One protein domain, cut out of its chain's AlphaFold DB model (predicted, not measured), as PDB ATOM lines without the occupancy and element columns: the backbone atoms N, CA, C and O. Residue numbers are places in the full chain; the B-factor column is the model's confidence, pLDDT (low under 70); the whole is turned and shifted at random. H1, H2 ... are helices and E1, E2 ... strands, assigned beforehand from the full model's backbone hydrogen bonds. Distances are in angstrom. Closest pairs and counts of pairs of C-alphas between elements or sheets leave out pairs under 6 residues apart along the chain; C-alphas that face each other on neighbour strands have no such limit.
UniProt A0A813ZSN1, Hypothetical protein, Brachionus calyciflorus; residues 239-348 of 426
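What this domain is: This is residues 239 to 348 of the 426 residues of the protein "Hypothetical protein" of Brachionus calyciflorus (UniProt A0A813ZSN1). A small strand hairpin, E1 and E2, lies at one end of a body of six mostly crossed helices, with H1 at the opposite end. The long helix H6 runs through the body to the hairpin, crossing H2 and H4 on its way; H2 also packs on H1 and H5, and the short H3 packs on H6 and E2. The printed part has 110 residues, with six named helices followed by two named strands along the chain; the sheet has the order E1 - E2, antiparallel, and the class is mostly helix. The whole is compact, with a radius of gyration of the C-alphas of 15.0 A and spans of 41 by 29 by 24 A.

Where its parts are: E1 is residues 330 to 333, 10.0 A long, and E2 is residues 344 to 347, 9.7 A, ending with C-alpha 347 at (147.559, 133.972, 118.828). H6, residues 306 to 326, is 30.2 A long and begins with C-alpha 306 at (139.466, 143.318, 89.075). H3 is residues 272 to 276, 7.1 A, and H4 is residues 279 to 285, 10.2 A. H5, residues 287 to 300, spans 20.2 A. H2, residues 256 to 267, spans 16.6 A, and H1, residues 240 to 251, spans 16.7 A from C-alpha 240 at (141.231, 167.494, 99.940).

How they stand to each other: The hairpin E1 and E2 is antiparallel at 150 degrees, with N 332 and O 345 within hydrogen-bond range at 2.9 A and N 347 and O 330 at 2.8 A. The closest C-alphas of H3 and E2, those of Leu 276 and Tyr 344, are 4.7 A apart. H6 touches H3 with its residues 317 to 324 alone, closest at the C-alphas of Ala 275 and Arg 321, 4.7 A. H4 and H6 touch about perpendicular at 86 degrees, closest at the C-alphas of Arg 279 and Arg 314, 5.1 A. H2 and H6 touch at a steep tilt of 65 degrees, closest at the C-alphas of Thr 257 and Glu 312, 6.5 A. H2 and H5 touch at a steep tilt of 38 degrees, opposite ways, closest at the C-alphas of Ile 264 and Ala 293, 6.1 A. H1 and H2 form a helical hairpin at a shallow tilt of 11 degrees, closest at the C-alphas of Tyr 249 and Val 259, 5.7 A. H4 and H5 only just touch, only at the corner, with 3 pairs of C-alphas within 8 A. H1 and H6 are apart. Every O i to N i+4 pair is within hydrogen-bond range in H2, H4 and H5, against 7 of 8 in H1, 16 of 17 in H6 and 0 of 1 in H3, where 2 of 2 O i to N i+3 pairs are.

The domain as a whole: The two C-alphas farthest apart, those of Arg 240 and Asp 335, are 43.2 A from each other. The printed part has no cut. The link E1 to E2, 10 residues, is short, and the other links are tight. The mean pLDDT of the printed part is 82.9; residues 272 to 273, 276, 335 to 343, 346 and 348 are under 70.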
ATOM      1  N   THR A 239     139.500 163.512 102.244       84.50
ATOM      2  CA  THR A 239     139.997 164.878 102.459       84.50
ATOM      3  C   THR A 239     140.544 165.465 101.155       84.50
ATOM      4  O   THR A 239     140.896 164.753 100.206       84.50
ATOM      5  N   ARG A 240     140.651 166.796 101.095       80.62
ATOM      6  CA  ARG A 240     141.231 167.494  99.940       80.62
ATOM      7  C   ARG A 240     142.677 167.055  99.699       80.62
ATOM      8  O   ARG A 240     143.097 166.914  98.553       80.62
ATOM      9  N   GLU A 241     143.410 166.841 100.779       83.56
ATOM     10  CA  GLU A 241     144.816 166.469 100.816       83.56
ATOM     11  C   GLU A 241     144.992 165.060 100.240       83.56
ATOM     12  O   GLU A 241     145.725 164.898  99.263       83.56
ATOM     13  N   GLN A 242     144.216 164.084 100.736       84.06
ATOM     14  CA  GLN A 242     144.167 162.726 100.184       84.06
ATOM     15  C   GLN A 242     143.786 162.743  98.700       84.06
ATOM     16  O   GLN A 242     144.473 162.140  97.881       84.06
ATOM     17  N   LYS A 243     142.725 163.469  98.311       83.00
ATOM     18  CA  LYS A 243     142.285 163.516  96.909       83.00
ATOM     19  C   LYS A 243     143.381 164.063  95.987       83.00
ATOM     20  O   LYS A 243     143.588 163.499  94.919       83.00
ATOM     21  N   ILE A 244     144.115 165.101  96.406       83.56
ATOM     22  CA  ILE A 244     145.260 165.666  95.667       83.56
ATOM     23  C   ILE A 244     146.435 164.680  95.589       83.56
ATOM     24  O   ILE A 244     147.133 164.647  94.577       83.56
ATOM     25  N   GLU A 245     146.688 163.901  96.638       84.25
ATOM     26  CA  GLU A 245     147.761 162.906  96.670       84.25
ATOM     27  C   GLU A 245     147.472 161.715  95.744       84.25
ATOM     28  O   GLU A 245     148.305 161.341  94.918       84.25
ATOM     29  N   LEU A 246     146.245 161.200  95.786       82.88
ATOM     30  CA  LEU A 246     145.782 160.102  94.936       82.88
ATOM     31  C   LEU A 246     145.739 160.510  93.454       82.88
ATOM     32  O   LEU A 246     146.197 159.757  92.593       82.88
ATOM     33  N   ASP A 247     145.321 161.747  93.160       83.81
ATOM     34  CA  ASP A 247     145.384 162.332  91.815       83.81
ATOM     35  C   ASP A 247     146.827 162.472  91.284       83.81
ATOM     36  O   ASP A 247     147.003 162.547  90.067       83.81
ATOM     37  N   LYS A 248     147.855 162.525  92.150       86.88
ATOM     38  CA  LYS A 248     149.271 162.456  91.733       86.88
ATOM     39  C   LYS A 248     149.682 161.020  91.431       86.88
ATOM     40  O   LYS A 248     150.260 160.791  90.375       86.88
ATOM     41  N   TYR A 249     149.372 160.059  92.306       84.81
ATOM     42  CA  TYR A 249     149.741 158.654  92.084       84.81
ATOM     43  C   TYR A 249     149.131 158.103  90.793       84.81
ATOM     44  O   TYR A 249     149.849 157.540  89.970       84.81
ATOM     45  N   VAL A 250     147.848 158.371  90.536       84.69
ATOM     46  CA  VAL A 250     147.178 157.951  89.292       84.69
ATOM     47  C   VAL A 250     147.812 158.563  88.033       84.69
ATOM     48  O   VAL A 250     147.802 157.914  86.987       84.69
ATOM     49  N   LYS A 251     148.415 159.757  88.126       86.50
ATOM     50  CA  LYS A 251     149.108 160.449  87.019       86.50
ATOM     51  C   LYS A 251     150.615 160.155  86.929       86.50
ATOM     52  O   LYS A 251     151.259 160.672  86.025       86.50
ATOM     53  N   SER A 252     151.176 159.382  87.858       86.56
ATOM     54  CA  SER A 252     152.605 159.036  87.880       86.56
ATOM     55  C   SER A 252     152.915 157.769  87.080       86.56
ATOM     56  O   SER A 252     152.036 156.931  86.896       86.56
ATOM     57  N   ASP A 253     154.171 157.571  86.685       87.25
ATOM     58  CA  ASP A 253     154.621 156.366  85.966       87.25
ATOM     59  C   ASP A 253     154.708 155.096  86.853       87.25
ATOM     60  O   ASP A 253     155.218 154.061  86.424       87.25
ATOM     61  N   ASP A 254     154.203 155.149  88.095       86.62
ATOM     62  CA  ASP A 254     154.011 153.980  88.960       86.62
ATOM     63  C   ASP A 254     153.163 152.898  88.269       86.62
ATOM     64  O   ASP A 254     152.183 153.199  87.582       86.62
ATOM     65  N   SER A 255     153.452 151.621  88.542       89.94
ATOM     66  CA  SER A 255     152.598 150.513  88.100       89.94
ATOM     67  C   SER A 255     151.200 150.589  88.725       89.94
ATOM     68  O   SER A 255     151.045 150.991  89.879       89.94
ATOM     69  N   ASP A 256     150.176 150.120  88.012       88.88
ATOM     70  CA  ASP A 256     148.783 150.169  88.486       88.88
ATOM     71  C   ASP A 256     148.594 149.472  89.846       88.88
ATOM     72  O   ASP A 256     147.825 149.926  90.689       88.88
ATOM     73  N   THR A 257     149.364 148.410  90.102       91.19
ATOM     74  CA  THR A 257     149.443 147.721  91.401       91.19
ATOM     75  C   THR A 257     150.010 148.592  92.526       91.19
ATOM     76  O   THR A 257     149.526 148.506  93.652       91.19
ATOM     77  N   SER A 258     151.005 149.442  92.243       91.19
ATOM     78  CA  SER A 258     151.567 150.409  93.198       91.19
ATOM     79  C   SER A 258     150.541 151.499  93.514       91.19
ATOM     80  O   SER A 258     150.270 151.777  94.683       91.19
ATOM     81  N   VAL A 259     149.888 152.044  92.483       90.06
ATOM     82  CA  VAL A 259     148.825 153.052  92.631       90.06
ATOM     83  C   VAL A 259     147.637 152.493  93.422       90.06
ATOM     84  O   VAL A 259     147.174 153.142  94.359       90.06
ATOM     85  N   PHE A 260     147.186 151.269  93.121       92.38
ATOM     86  CA  PHE A 260     146.110 150.601  93.859       92.38
ATOM     87  C   PHE A 260     146.482 150.327  95.314       92.38
ATOM     88  O   PHE A 260     145.693 150.641  96.201       92.38
ATOM     89  N   ARG A 261     147.693 149.826  95.582       91.31
ATOM     90  CA  ARG A 261     148.194 149.601  96.946       91.31
ATOM     91  C   ARG A 261     148.215 150.891  97.776       91.31
ATOM     92  O   ARG A 261     147.751 150.886  98.911       91.31
ATOM     93  N   LYS A 262     148.703 152.000  97.206       89.31
ATOM     94  CA  LYS A 262     148.704 153.324  97.860       89.31
ATOM     95  C   LYS A 262     147.285 153.821  98.136       89.31
ATOM     96  O   LYS A 262     147.001 154.298  99.232       89.31
ATOM     97  N   LEU A 263     146.387 153.677  97.161       89.31
ATOM     98  CA  LEU A 263     144.990 154.085  97.283       89.31
ATOM     99  C   LEU A 263     144.247 153.287  98.359       89.31
ATOM    100  O   LEU A 263     143.657 153.883  99.256       89.31
ATOM    101  N   ILE A 264     144.313 151.955  98.322       90.00
ATOM    102  CA  ILE A 264     143.592 151.112  99.281       90.00
ATOM    103  C   ILE A 264     144.167 151.227 100.701       90.00
ATOM    104  O   ILE A 264     143.393 151.247 101.651       90.00
ATOM    105  N   GLY A 265     145.487 151.407 100.853       87.50
ATOM    106  CA  GLY A 265     146.130 151.667 102.150       87.50
ATOM    107  C   GLY A 265     145.847 153.062 102.734       87.50
ATOM    108  O   GLY A 265     145.996 153.264 103.936       87.50
ATOM    109  N   THR A 266     145.407 154.017 101.903       86.44
ATOM    110  CA  THR A 266     144.931 155.347 102.338       86.44
ATOM    111  C   THR A 266     143.483 155.297 102.845       86.44
ATOM    112  O   THR A 266     143.097 156.112 103.681       86.44
ATOM    113  N   LEU A 267     142.679 154.358 102.334       87.56
ATOM    114  CA  LEU A 267     141.268 154.165 102.698       87.56
ATOM    115  C   LEU A 267     141.088 153.215 103.885       87.56
ATOM    116  O   LEU A 267     140.288 153.476 104.777       87.56
ATOM    117  N   ILE A 268     141.830 152.106 103.884       86.75
ATOM    118  CA  ILE A 268     141.770 151.048 104.888       86.75
ATOM    119  C   ILE A 268     143.153 150.962 105.538       86.75
ATOM    120  O   ILE A 268     144.117 150.524 104.911       86.75
ATOM    121  N   VAL A 269     143.245 151.361 106.806       82.25
ATOM    122  CA  VAL A 269     144.498 151.376 107.582       82.25
ATOM    123  C   VAL A 269     145.159 149.990 107.576       82.25
ATOM    124  O   VAL A 269     144.510 149.014 107.945       82.25
ATOM    125  N   GLU A 270     146.438 149.886 107.182       75.69
ATOM    126  CA  GLU A 270     147.228 148.639 107.285       75.69
ATOM    127  C   GLU A 270     147.509 148.289 108.764       75.69
ATOM    128  O   GLU A 270     148.541 148.658 109.324       75.69
ATOM    129  N   ASP A 271     146.584 147.565 109.396       73.50
ATOM    130  CA  ASP A 271     146.645 147.127 110.795       73.50
ATOM    131  C   ASP A 271     146.889 145.605 110.957       73.50
ATOM    132  O   ASP A 271     147.028 144.854 109.989       73.50
ATOM    133  N   GLU A 272     146.929 145.111 112.202       66.81
ATOM    134  CA  GLU A 272     147.021 143.665 112.469       66.81
ATOM    135  C   GLU A 272     145.761 142.888 112.026       66.81
ATOM    136  O   GLU A 272     145.835 141.681 111.779       66.81
ATOM    137  N   ALA A 273     144.609 143.544 111.858       68.19
ATOM    138  CA  ALA A 273     143.382 142.893 111.410       68.19
ATOM    139  C   ALA A 273     143.379 142.598 109.896       68.19
ATOM    140  O   ALA A 273     142.704 141.657 109.471       68.19
ATOM    141  N   TRP A 274     144.196 143.269 109.074       76.00
ATOM    142  CA  TRP A 274     144.522 142.774 107.721       76.00
ATOM    143  C   TRP A 274     145.187 141.390 107.749       76.00
ATOM    144  O   TRP A 274     144.972 140.590 106.837       76.00
ATOM    145  N   ALA A 275     145.972 141.064 108.785       71.56
ATOM    146  CA  ALA A 275     146.583 139.740 108.902       71.56
ATOM    147  C   ALA A 275     145.585 138.640 109.314       71.56
ATOM    148  O   ALA A 275     145.829 137.464 109.040       71.56
ATOM    149  N   LEU A 276     144.450 139.000 109.920       69.88
ATOM    150  CA  LEU A 276     143.354 138.071 110.235       69.88
ATOM    151  C   LEU A 276     142.491 137.736 109.004       69.88
ATOM    152  O   LEU A 276     141.841 136.689 108.948       69.88
ATOM    153  N   ARG A 277     142.495 138.619 108.003       71.00
ATOM    154  CA  ARG A 277     141.631 138.547 106.822       71.00
ATOM    155  C   ARG A 277     142.271 137.779 105.658       71.00
ATOM    156  O   ARG A 277     143.492 137.652 105.512       71.00
ATOM    157  N   ASP A 278     141.401 137.252 104.803       72.12
ATOM    158  CA  ASP A 278     141.736 136.867 103.428       72.12
ATOM    159  C   ASP A 278     141.182 137.943 102.471       72.12
ATOM    160  O   ASP A 278     140.358 138.766 102.879       72.12
ATOM    161  N   ARG A 279     141.586 137.936 101.195       72.19
ATOM    162  CA  ARG A 279     141.143 138.926 100.182       72.19
ATOM    163  C   ARG A 279     139.608 139.070 100.128       72.19
ATOM    164  O   ARG A 279     139.081 140.157  99.922       72.19
ATOM    165  N   ASP A 280     138.896 137.960 100.334       74.69
ATOM    166  CA  ASP A 280     137.442 137.880 100.218       74.69
ATOM    167  C   ASP A 280     136.740 138.456 101.470       74.69
ATOM    168  O   ASP A 280     135.611 138.932 101.371       74.69
ATOM    169  N   PHE A 281     137.442 138.537 102.611       77.62
ATOM    170  CA  PHE A 281     137.003 139.308 103.781       77.62
ATOM    171  C   PHE A 281     137.247 140.808 103.606       77.62
ATOM    172  O   PHE A 281     136.362 141.583 103.932       77.62
ATOM    173  N   ILE A 282     138.370 141.241 103.018       81.19
ATOM    174  CA  ILE A 282     138.584 142.674 102.715       81.19
ATOM    175  C   ILE A 282     137.448 143.219 101.828       81.19
ATOM    176  O   ILE A 282     136.876 144.258 102.140       81.19
ATOM    177  N   LYS A 283     137.040 142.472 100.791       83.25
ATOM    178  CA  LYS A 283     135.889 142.809  99.923       83.25
ATOM    179  C   LYS A 283     134.511 142.754 100.607       83.25
ATOM    180  O   LYS A 283     133.536 143.207 100.010       83.25
ATOM    181  N   THR A 284     134.416 142.172 101.803       81.88
ATOM    182  CA  THR A 284     133.165 142.038 102.570       81.88
ATOM    183  C   THR A 284     133.090 143.106 103.659       81.88
ATOM    184  O   THR A 284     132.149 143.894 103.672       81.88
ATOM    185  N   ASP A 285     134.113 143.173 104.512       82.75
ATOM    186  CA  ASP A 285     134.248 144.109 105.630       82.75
ATOM    187  C   ASP A 285     134.411 145.567 105.161       82.75
ATOM    188  O   ASP A 285     133.835 146.470 105.757       82.75
ATOM    189  N   PHE A 286     135.176 145.788 104.084       87.12
ATOM    190  CA  PHE A 286     135.510 147.108 103.528       87.12
ATOM    191  C   PHE A 286     135.051 147.221 102.071       87.12
ATOM    192  O   PHE A 286     135.796 147.596 101.158       87.12
ATOM    193  N   LYS A 287     133.807 146.787 101.833       90.06
ATOM    194  CA  LYS A 287     133.207 146.695 100.500       90.06
ATOM    195  C   LYS A 287     133.273 148.031  99.752       90.06
ATOM    196  O   LYS A 287     133.691 148.059  98.596       90.06
ATOM    197  N   SER A 288     132.856 149.122 100.395       91.75
ATOM    198  CA  SER A 288     132.760 150.438  99.751       91.75
ATOM    199  C   SER A 288     134.140 150.953  99.354       91.75
ATOM    200  O   SER A 288     134.342 151.394  98.231       91.75
ATOM    201  N   GLU A 289     135.105 150.833 100.260       91.88
ATOM    202  CA  GLU A 289     136.476 151.315 100.129       91.88
ATOM    203  C   GLU A 289     137.216 150.549  99.027       91.88
ATOM    204  O   GLU A 289     137.837 151.156  98.153       91.88
ATOM    205  N   PHE A 290     137.095 149.216  99.021       92.88
ATOM    206  CA  PHE A 290     137.700 148.353  98.009       92.88
ATOM    207  C   PHE A 290     137.160 148.644  96.604       92.88
ATOM    208  O   PHE A 290     137.943 148.844  95.671       92.88
ATOM    209  N   PHE A 291     135.835 148.691  96.435       93.44
ATOM    210  CA  PHE A 291     135.255 148.910  95.111       93.44
ATOM    211  C   PHE A 291     135.363 150.375  94.656       93.44
ATOM    212  O   PHE A 291     135.581 150.605  93.470       93.44
ATOM    213  N   ALA A 292     135.352 151.361  95.561       92.88
ATOM    214  CA  ALA A 292     135.665 152.749  95.214       92.88
ATOM    215  C   ALA A 292     137.121 152.920  94.748       92.88
ATOM    216  O   ALA A 292     137.375 153.654  93.790       92.88
ATOM    217  N   ALA A 293     138.071 152.225  95.389       92.06
ATOM    218  CA  ALA A 293     139.470 152.210  94.966       92.06
ATOM    219  C   ALA A 293     139.645 151.593  93.574       92.06
ATOM    220  O   ALA A 293     140.352 152.148  92.730       92.06
ATOM    221  N   PHE A 294     138.976 150.462  93.330       93.69
ATOM    222  CA  PHE A 294     138.948 149.818  92.023       93.69
ATOM    223  C   PHE A 294     138.353 150.741  90.948       93.69
ATOM    224  O   PHE A 294     139.044 151.055  89.982       93.69
ATOM    225  N   ASP A 295     137.126 151.233  91.144       92.19
ATOM    226  CA  ASP A 295     136.410 152.095  90.195       92.19
ATOM    227  C   ASP A 295     137.240 153.316  89.780       92.19
ATOM    228  O   ASP A 295     137.379 153.610  88.593       92.19
ATOM    229  N   TYR A 296     137.805 154.034  90.759       90.19
ATOM    230  CA  TYR A 296     138.573 155.252  90.505       90.19
ATOM    231  C   TYR A 296     139.850 154.972  89.705       90.19
ATOM    232  O   TYR A 296     140.189 155.760  88.819       90.19
ATOM    233  N   ILE A 297     140.529 153.844  89.948       90.62
ATOM    234  CA  ILE A 297     141.692 153.456  89.140       90.62
ATOM    235  C   ILE A 297     141.260 152.966  87.766       90.62
ATOM    236  O   ILE A 297     141.762 153.504  86.789       90.62
ATOM    237  N   SER A 298     140.310 152.039  87.639       90.56
ATOM    238  CA  SER A 298     139.892 151.517  86.330       90.56
ATOM    239  C   SER A 298     139.282 152.596  85.425       90.56
ATOM    240  O   SER A 298     139.501 152.577  84.216       90.56
ATOM    241  N   HIS A 299     138.611 153.609  85.983       89.38
ATOM    242  CA  HIS A 299     138.141 154.776  85.226       89.38
ATOM    243  C   HIS A 299     139.285 155.682  84.714       89.38
ATOM    244  O   HIS A 299     139.120 156.373  83.708       89.38
ATOM    245  N   LYS A 300     140.448 155.705  85.381       87.75
ATOM    246  CA  LYS A 300     141.626 156.501  84.967       87.75
ATOM    247  C   LYS A 300     142.695 155.687  84.234       87.75
ATOM    248  O   LYS A 300     143.495 156.259  83.500       87.75
ATOM    249  N   ARG A 301     142.694 154.367  84.415       87.88
ATOM    250  CA  ARG A 301     143.593 153.367  83.836       87.88
ATOM    251  C   ARG A 301     142.771 152.129  83.439       87.88
ATOM    252  O   ARG A 301     142.751 151.145  84.178       87.88
ATOM    253  N   PRO A 302     142.104 152.141  82.269       87.50
ATOM    254  CA  PRO A 302     141.207 151.054  81.845       87.50
ATOM    255  C   PRO A 302     141.865 149.671  81.714       87.50
ATOM    256  O   PRO A 302     141.166 148.665  81.652       87.50
ATOM    257  N   GLN A 303     143.200 149.615  81.700       88.19
ATOM    258  CA  GLN A 303     143.990 148.381  81.651       88.19
ATOM    259  C   GLN A 303     144.084 147.647  83.004       88.19
ATOM    260  O   GLN A 303     144.728 146.602  83.074       88.19
ATOM    261  N   PHE A 304     143.469 148.168  84.075       91.62
ATOM    262  CA  PHE A 304     143.500 147.584  85.420       91.62
ATOM    263  C   PHE A 304     142.245 146.730  85.707       91.62
ATOM    264  O   PHE A 304     141.191 147.286  86.037       91.62
ATOM    265  N   PRO A 305     142.306 145.385  85.593       93.75
ATOM    266  CA  PRO A 305     141.165 144.510  85.838       93.75
ATOM    267  C   PRO A 305     141.020 144.144  87.320       93.75
ATOM    268  O   PRO A 305     141.993 144.088  88.077       93.75
ATOM    269  N   MET A 306     139.799 143.763  87.711       92.94
ATOM    270  CA  MET A 306     139.466 143.318  89.075       92.94
ATOM    271  C   MET A 306     140.383 142.190  89.574       92.94
ATOM    272  O   MET A 306     140.749 142.152  90.743       92.94
ATOM    273  N   SER A 307     140.818 141.295  88.682       92.81
ATOM    274  CA  SER A 307     141.738 140.199  89.004       92.81
ATOM    275  C   SER A 307     143.131 140.666  89.446       92.81
ATOM    276  O   SER A 307     143.797 139.945  90.188       92.81
ATOM    277  N   VAL A 308     143.590 141.855  89.037       93.00
ATOM    278  CA  VAL A 308     144.857 142.431  89.518       93.00
ATOM    279  C   VAL A 308     144.661 143.062  90.897       93.00
ATOM    280  O   VAL A 308     145.482 142.803  91.775       93.00
ATOM    281  N   ALA A 309     143.556 143.780  91.128       92.94
ATOM    282  CA  ALA A 309     143.181 144.282  92.455       92.94
ATOM    283  C   ALA A 309     143.082 143.140  93.487       92.94
ATOM    284  O   ALA A 309     143.748 143.171  94.520       92.94
ATOM    285  N   ASP A 310     142.348 142.071  93.156       91.38
ATOM    286  CA  ASP A 310     142.180 140.882  94.004       91.38
ATOM    287  C   ASP A 310     143.517 140.207  94.353       91.38
ATOM    288  O   ASP A 310     143.752 139.783  95.491       91.38
ATOM    289  N   ASN A 311     144.420 140.105  93.372       91.50
ATOM    290  CA  ASN A 311     145.745 139.529  93.578       91.50
ATOM    291  C   ASN A 311     146.653 140.445  94.410       91.50
ATOM    292  O   ASN A 311     147.407 139.938  95.239       91.50
ATOM    293  N   GLU A 312     146.586 141.767  94.234       93.12
ATOM    294  CA  GLU A 312     147.394 142.721  94.998       93.12
ATOM    295  C   GLU A 312     146.932 142.807  96.460       93.12
ATOM    296  O   GLU A 312     147.753 142.652  97.364       93.12
ATOM    297  N   THR A 313     145.622 142.889  96.725       91.00
ATOM    298  CA  THR A 313     145.064 142.791  98.087       91.00
ATOM    299  C   THR A 313     145.451 141.472  98.759       91.00
ATOM    300  O   THR A 313     145.809 141.454  99.941       91.00
ATOM    301  N   ARG A 314     145.476 140.356  98.015       88.88
ATOM    302  CA  ARG A 314     145.961 139.068  98.538       88.88
ATOM    303  C   ARG A 314     147.455 139.101  98.897       88.88
ATOM    304  O   ARG A 314     147.831 138.490  99.900       88.88
ATOM    305  N   LYS A 315     148.304 139.809  98.135       91.12
ATOM    306  CA  LYS A 315     149.719 140.042  98.499       91.12
ATOM    307  C   LYS A 315     149.826 140.872  99.776       91.12
ATOM    308  O   LYS A 315     150.498 140.421 100.696       91.12
ATOM    309  N   MET A 316     149.103 141.990  99.881       90.19
ATOM    310  CA  MET A 316     149.084 142.838 101.084       90.19
ATOM    311  C   MET A 316     148.731 142.025 102.342       90.19
ATOM    312  O   MET A 316     149.498 142.008 103.303       90.19
ATOM    313  N   CYS A 317     147.654 141.229 102.300       88.00
ATOM    314  CA  CYS A 317     147.280 140.343 103.412       88.00
ATOM    315  C   CYS A 317     148.376 139.302 103.733       88.00
ATOM    316  O   CYS A 317     148.659 139.027 104.899       88.00
ATOM    317  N   ASN A 318     149.021 138.715 102.714       87.56
ATOM    318  CA  ASN A 318     150.127 137.764 102.896       87.56
ATOM    319  C   ASN A 318     151.382 138.416 103.504       87.56
ATOM    320  O   ASN A 318     152.064 137.784 104.313       87.56
ATOM    321  N   GLU A 319     151.690 139.654 103.117       89.44
ATOM    322  CA  GLU A 319     152.822 140.434 103.614       89.44
ATOM    323  C   GLU A 319     152.623 140.841 105.064       89.44
ATOM    324  O   GLU A 319     153.519 140.606 105.869       89.44
ATOM    325  N   ILE A 320     151.454 141.370 105.433       86.56
ATOM    326  CA  ILE A 320     151.161 141.727 106.827       86.56
ATOM    327  C   ILE A 320     151.165 140.445 107.682       86.56
ATOM    328  O   ILE A 320     151.871 140.393 108.688       86.56
ATOM    329  N   ARG A 321     150.582 139.328 107.200       85.56
ATOM    330  CA  ARG A 321     150.762 137.995 107.823       85.56
ATOM    331  C   ARG A 321     152.217 137.525 107.896       85.56
ATOM    332  O   ARG A 321     152.506 136.623 108.682       85.56
ATOM    333  N   LYS A 322     153.144 138.038 107.082       87.62
ATOM    334  CA  LYS A 322     154.586 137.784 107.236       87.62
ATOM    335  C   LYS A 322     155.175 138.691 108.321       87.62
ATOM    336  O   LYS A 322     155.713 138.149 109.279       87.62
ATOM    337  N   ARG A 323     154.964 140.014 108.241       86.31
ATOM    338  CA  ARG A 323     155.395 141.009 109.248       86.31
ATOM    339  C   ARG A 323     155.007 140.572 110.671       86.31
ATOM    340  O   ARG A 323     155.854 140.571 111.559       86.31
ATOM    341  N   SER A 324     153.772 140.101 110.881       83.44
ATOM    342  CA  SER A 324     153.306 139.601 112.185       83.44
ATOM    343  C   SER A 324     154.047 138.340 112.663       83.44
ATOM    344  O   SER A 324     154.379 138.231 113.843       83.44
ATOM    345  N   ARG A 325     154.350 137.384 111.771       84.31
ATOM    346  CA  ARG A 325     155.147 136.192 112.129       84.31
ATOM    347  C   ARG A 325     156.594 136.559 112.449       84.31
ATOM    348  O   ARG A 325     157.133 136.053 113.427       84.31
ATOM    349  N   ASP A 326     157.176 137.477 111.682       85.38
ATOM    350  CA  ASP A 326     158.531 137.991 111.898       85.38
ATOM    351  C   ASP A 326     158.624 138.762 113.243       85.38
ATOM    352  O   ASP A 326     159.627 138.665 113.946       85.38
ATOM    353  N   ALA A 327     157.541 139.425 113.680       82.25
ATOM    354  CA  ALA A 327     157.401 140.026 115.016       82.25
ATOM    355  C   ALA A 327     157.186 139.006 116.165       82.25
ATOM    356  O   ALA A 327     157.207 139.376 117.348       82.25
ATOM    357  N   GLY A 328     157.000 137.721 115.843       77.75
ATOM    358  CA  GLY A 328     156.844 136.620 116.795       77.75
ATOM    359  C   GLY A 328     155.402 136.264 117.176       77.75
ATOM    360  O   GLY A 328     155.208 135.601 118.196       77.75
ATOM    361  N   TYR A 329     154.394 136.686 116.405       80.88
ATOM    362  CA  TYR A 329     153.021 136.191 116.559       80.88
ATOM    363  C   TYR A 329     152.843 134.815 115.907       80.88
ATOM    364  O   TYR A 329     153.336 134.563 114.803       80.88
ATOM    365  N   LYS A 330     152.069 133.930 116.546       80.25
ATOM    366  CA  LYS A 330     151.617 132.687 115.912       80.25
ATOM    367  C   LYS A 330     150.333 132.984 115.141       80.25
ATOM    368  O   LYS A 330     149.401 133.543 115.706       80.25
ATOM    369  N   ILE A 331     150.266 132.585 113.875       80.81
ATOM    370  CA  ILE A 331     149.034 132.660 113.080       80.81
ATOM    371  C   ILE A 331     148.544 131.236 112.853       80.81
ATOM    372  O   ILE A 331     149.252 130.431 112.246       80.81
ATOM    373  N   GLU A 332     147.355 130.925 113.357       80.44
ATOM    374  CA  GLU A 332     146.647 129.685 113.049       80.44
ATOM    375  C   GLU A 332     145.683 129.902 111.880       80.44
ATOM    376  O   GLU A 332     145.207 131.016 111.642       80.44
ATOM    377  N   VAL A 333     145.436 128.832 111.127       80.44
ATOM    378  CA  VAL A 333     144.479 128.804 110.019       80.44
ATOM    379  C   VAL A 333     143.252 128.048 110.505       80.44
ATOM    380  O   VAL A 333     143.382 126.926 110.988       80.44
ATOM    381  N   ASN A 334     142.079 128.655 110.373       72.06
ATOM    382  CA  ASN A 334     140.816 127.957 110.549       72.06
ATOM    383  C   ASN A 334     140.499 127.234 109.231       72.06
ATOM    384  O   ASN A 334     140.330 127.879 108.193       72.06
ATOM    385  N   ASP A 335     140.441 125.901 109.266       65.56
ATOM    386  CA  ASP A 335     140.075 125.083 108.099       65.56
ATOM    387  C   ASP A 335     138.556 125.058 107.836       65.56
ATOM    388  O   ASP A 335     138.123 124.661 106.749       65.56
ATOM    389  N   ASP A 336     137.747 125.533 108.791       62.12
ATOM    390  CA  ASP A 336     136.308 125.737 108.623       62.12
ATOM    391  C   ASP A 336     136.028 126.841 107.595       62.12
ATOM    392  O   ASP A 336     136.145 128.038 107.853       62.12
ATOM    393  N   LYS A 337     135.601 126.427 106.399       60.31
ATOM    394  CA  LYS A 337     135.230 127.313 105.281       60.31
ATOM    395  C   LYS A 337     133.812 127.884 105.432       60.31
ATOM    396  O   LYS A 337     133.114 128.055 104.432       60.31
ATOM    397  N   SER A 338     133.346 128.106 106.661       62.00
ATOM    398  CA  SER A 338     131.990 128.606 106.883       62.00
ATOM    399  C   SER A 338     131.895 130.095 106.494       62.00
ATOM    400  O   SER A 338     132.822 130.864 106.775       62.00
ATOM    401  N   PRO A 339     130.822 130.536 105.805       55.56
ATOM    402  CA  PRO A 339     130.688 131.935 105.407       55.56
ATOM    403  C   PRO A 339     130.713 132.872 106.622       55.56
ATOM    404  O   PRO A 339     129.926 132.708 107.550       55.56
ATOM    405  N   GLY A 340     131.611 133.860 106.606       57.19
ATOM    406  CA  GLY A 340     131.748 134.862 107.669       57.19
ATOM    407  C   GLY A 340     132.758 134.542 108.781       57.19
ATOM    408  O   GLY A 340     133.042 135.429 109.583       57.19
ATOM    409  N   GLN A 341     133.358 133.347 108.840       62.69
ATOM    410  CA  GLN A 341     134.428 133.067 109.813       62.69
ATOM    411  C   GLN A 341     135.814 133.501 109.314       62.69
ATOM    412  O   GLN A 341     136.280 133.053 108.267       62.69
ATOM    413  N   LEU A 342     136.507 134.331 110.106       64.31
ATOM    414  CA  LEU A 342     137.884 134.753 109.829       64.31
ATOM    415  C   LEU A 342     138.798 133.538 109.624       64.31
ATOM    416  O   LEU A 342     138.978 132.710 110.519       64.31
ATOM    417  N   ARG A 343     139.416 133.464 108.442       67.44
ATOM    418  CA  ARG A 343     140.285 132.351 108.039       67.44
ATOM    419  C   ARG A 343     141.567 132.248 108.869       67.44
ATOM    420  O   ARG A 343     142.132 131.162 108.982       67.44
ATOM    421  N   TYR A 344     142.042 133.360 109.426       75.12
ATOM    422  CA  TYR A 344     143.281 133.412 110.193       75.12
ATOM    423  C   TYR A 344     143.029 133.942 111.600       75.12
ATOM    424  O   TYR A 344     142.302 134.915 111.794       75.12
ATOM    425  N   LYS A 345     143.681 133.323 112.584       74.00
ATOM    426  CA  LYS A 345     143.645 133.738 113.986       74.00
ATOM    427  C   LYS A 345     145.060 134.041 114.461       74.00
ATOM    428  O   LYS A 345     145.900 133.142 114.521       74.00
ATOM    429  N   ILE A 346     145.323 135.296 114.819       68.50
ATOM    430  CA  ILE A 346     146.522 135.646 115.585       68.50
ATOM    431  C   ILE A 346     146.347 135.089 116.997       68.50
ATOM    432  O   ILE A 346     145.355 135.348 117.678       68.50
ATOM    433  N   ILE A 347     147.338 134.325 117.435       71.69
ATOM    434  CA  ILE A 347     147.559 133.972 118.828       71.69
ATOM    435  C   ILE A 347     148.771 134.779 119.297       71.69
ATOM    436  O   ILE A 347     149.836 134.774 118.667       71.69
ATOM    437  N   SER A 348     148.576 135.502 120.398       62.53
ATOM    438  CA  SER A 348     149.591 136.342 121.029       62.53
ATOM    439  C   SER A 348     150.804 135.527 121.504       62.53
ATOM    440  O   SER A 348     150.811 134.292 121.470       62.53
TER     441      SER A 348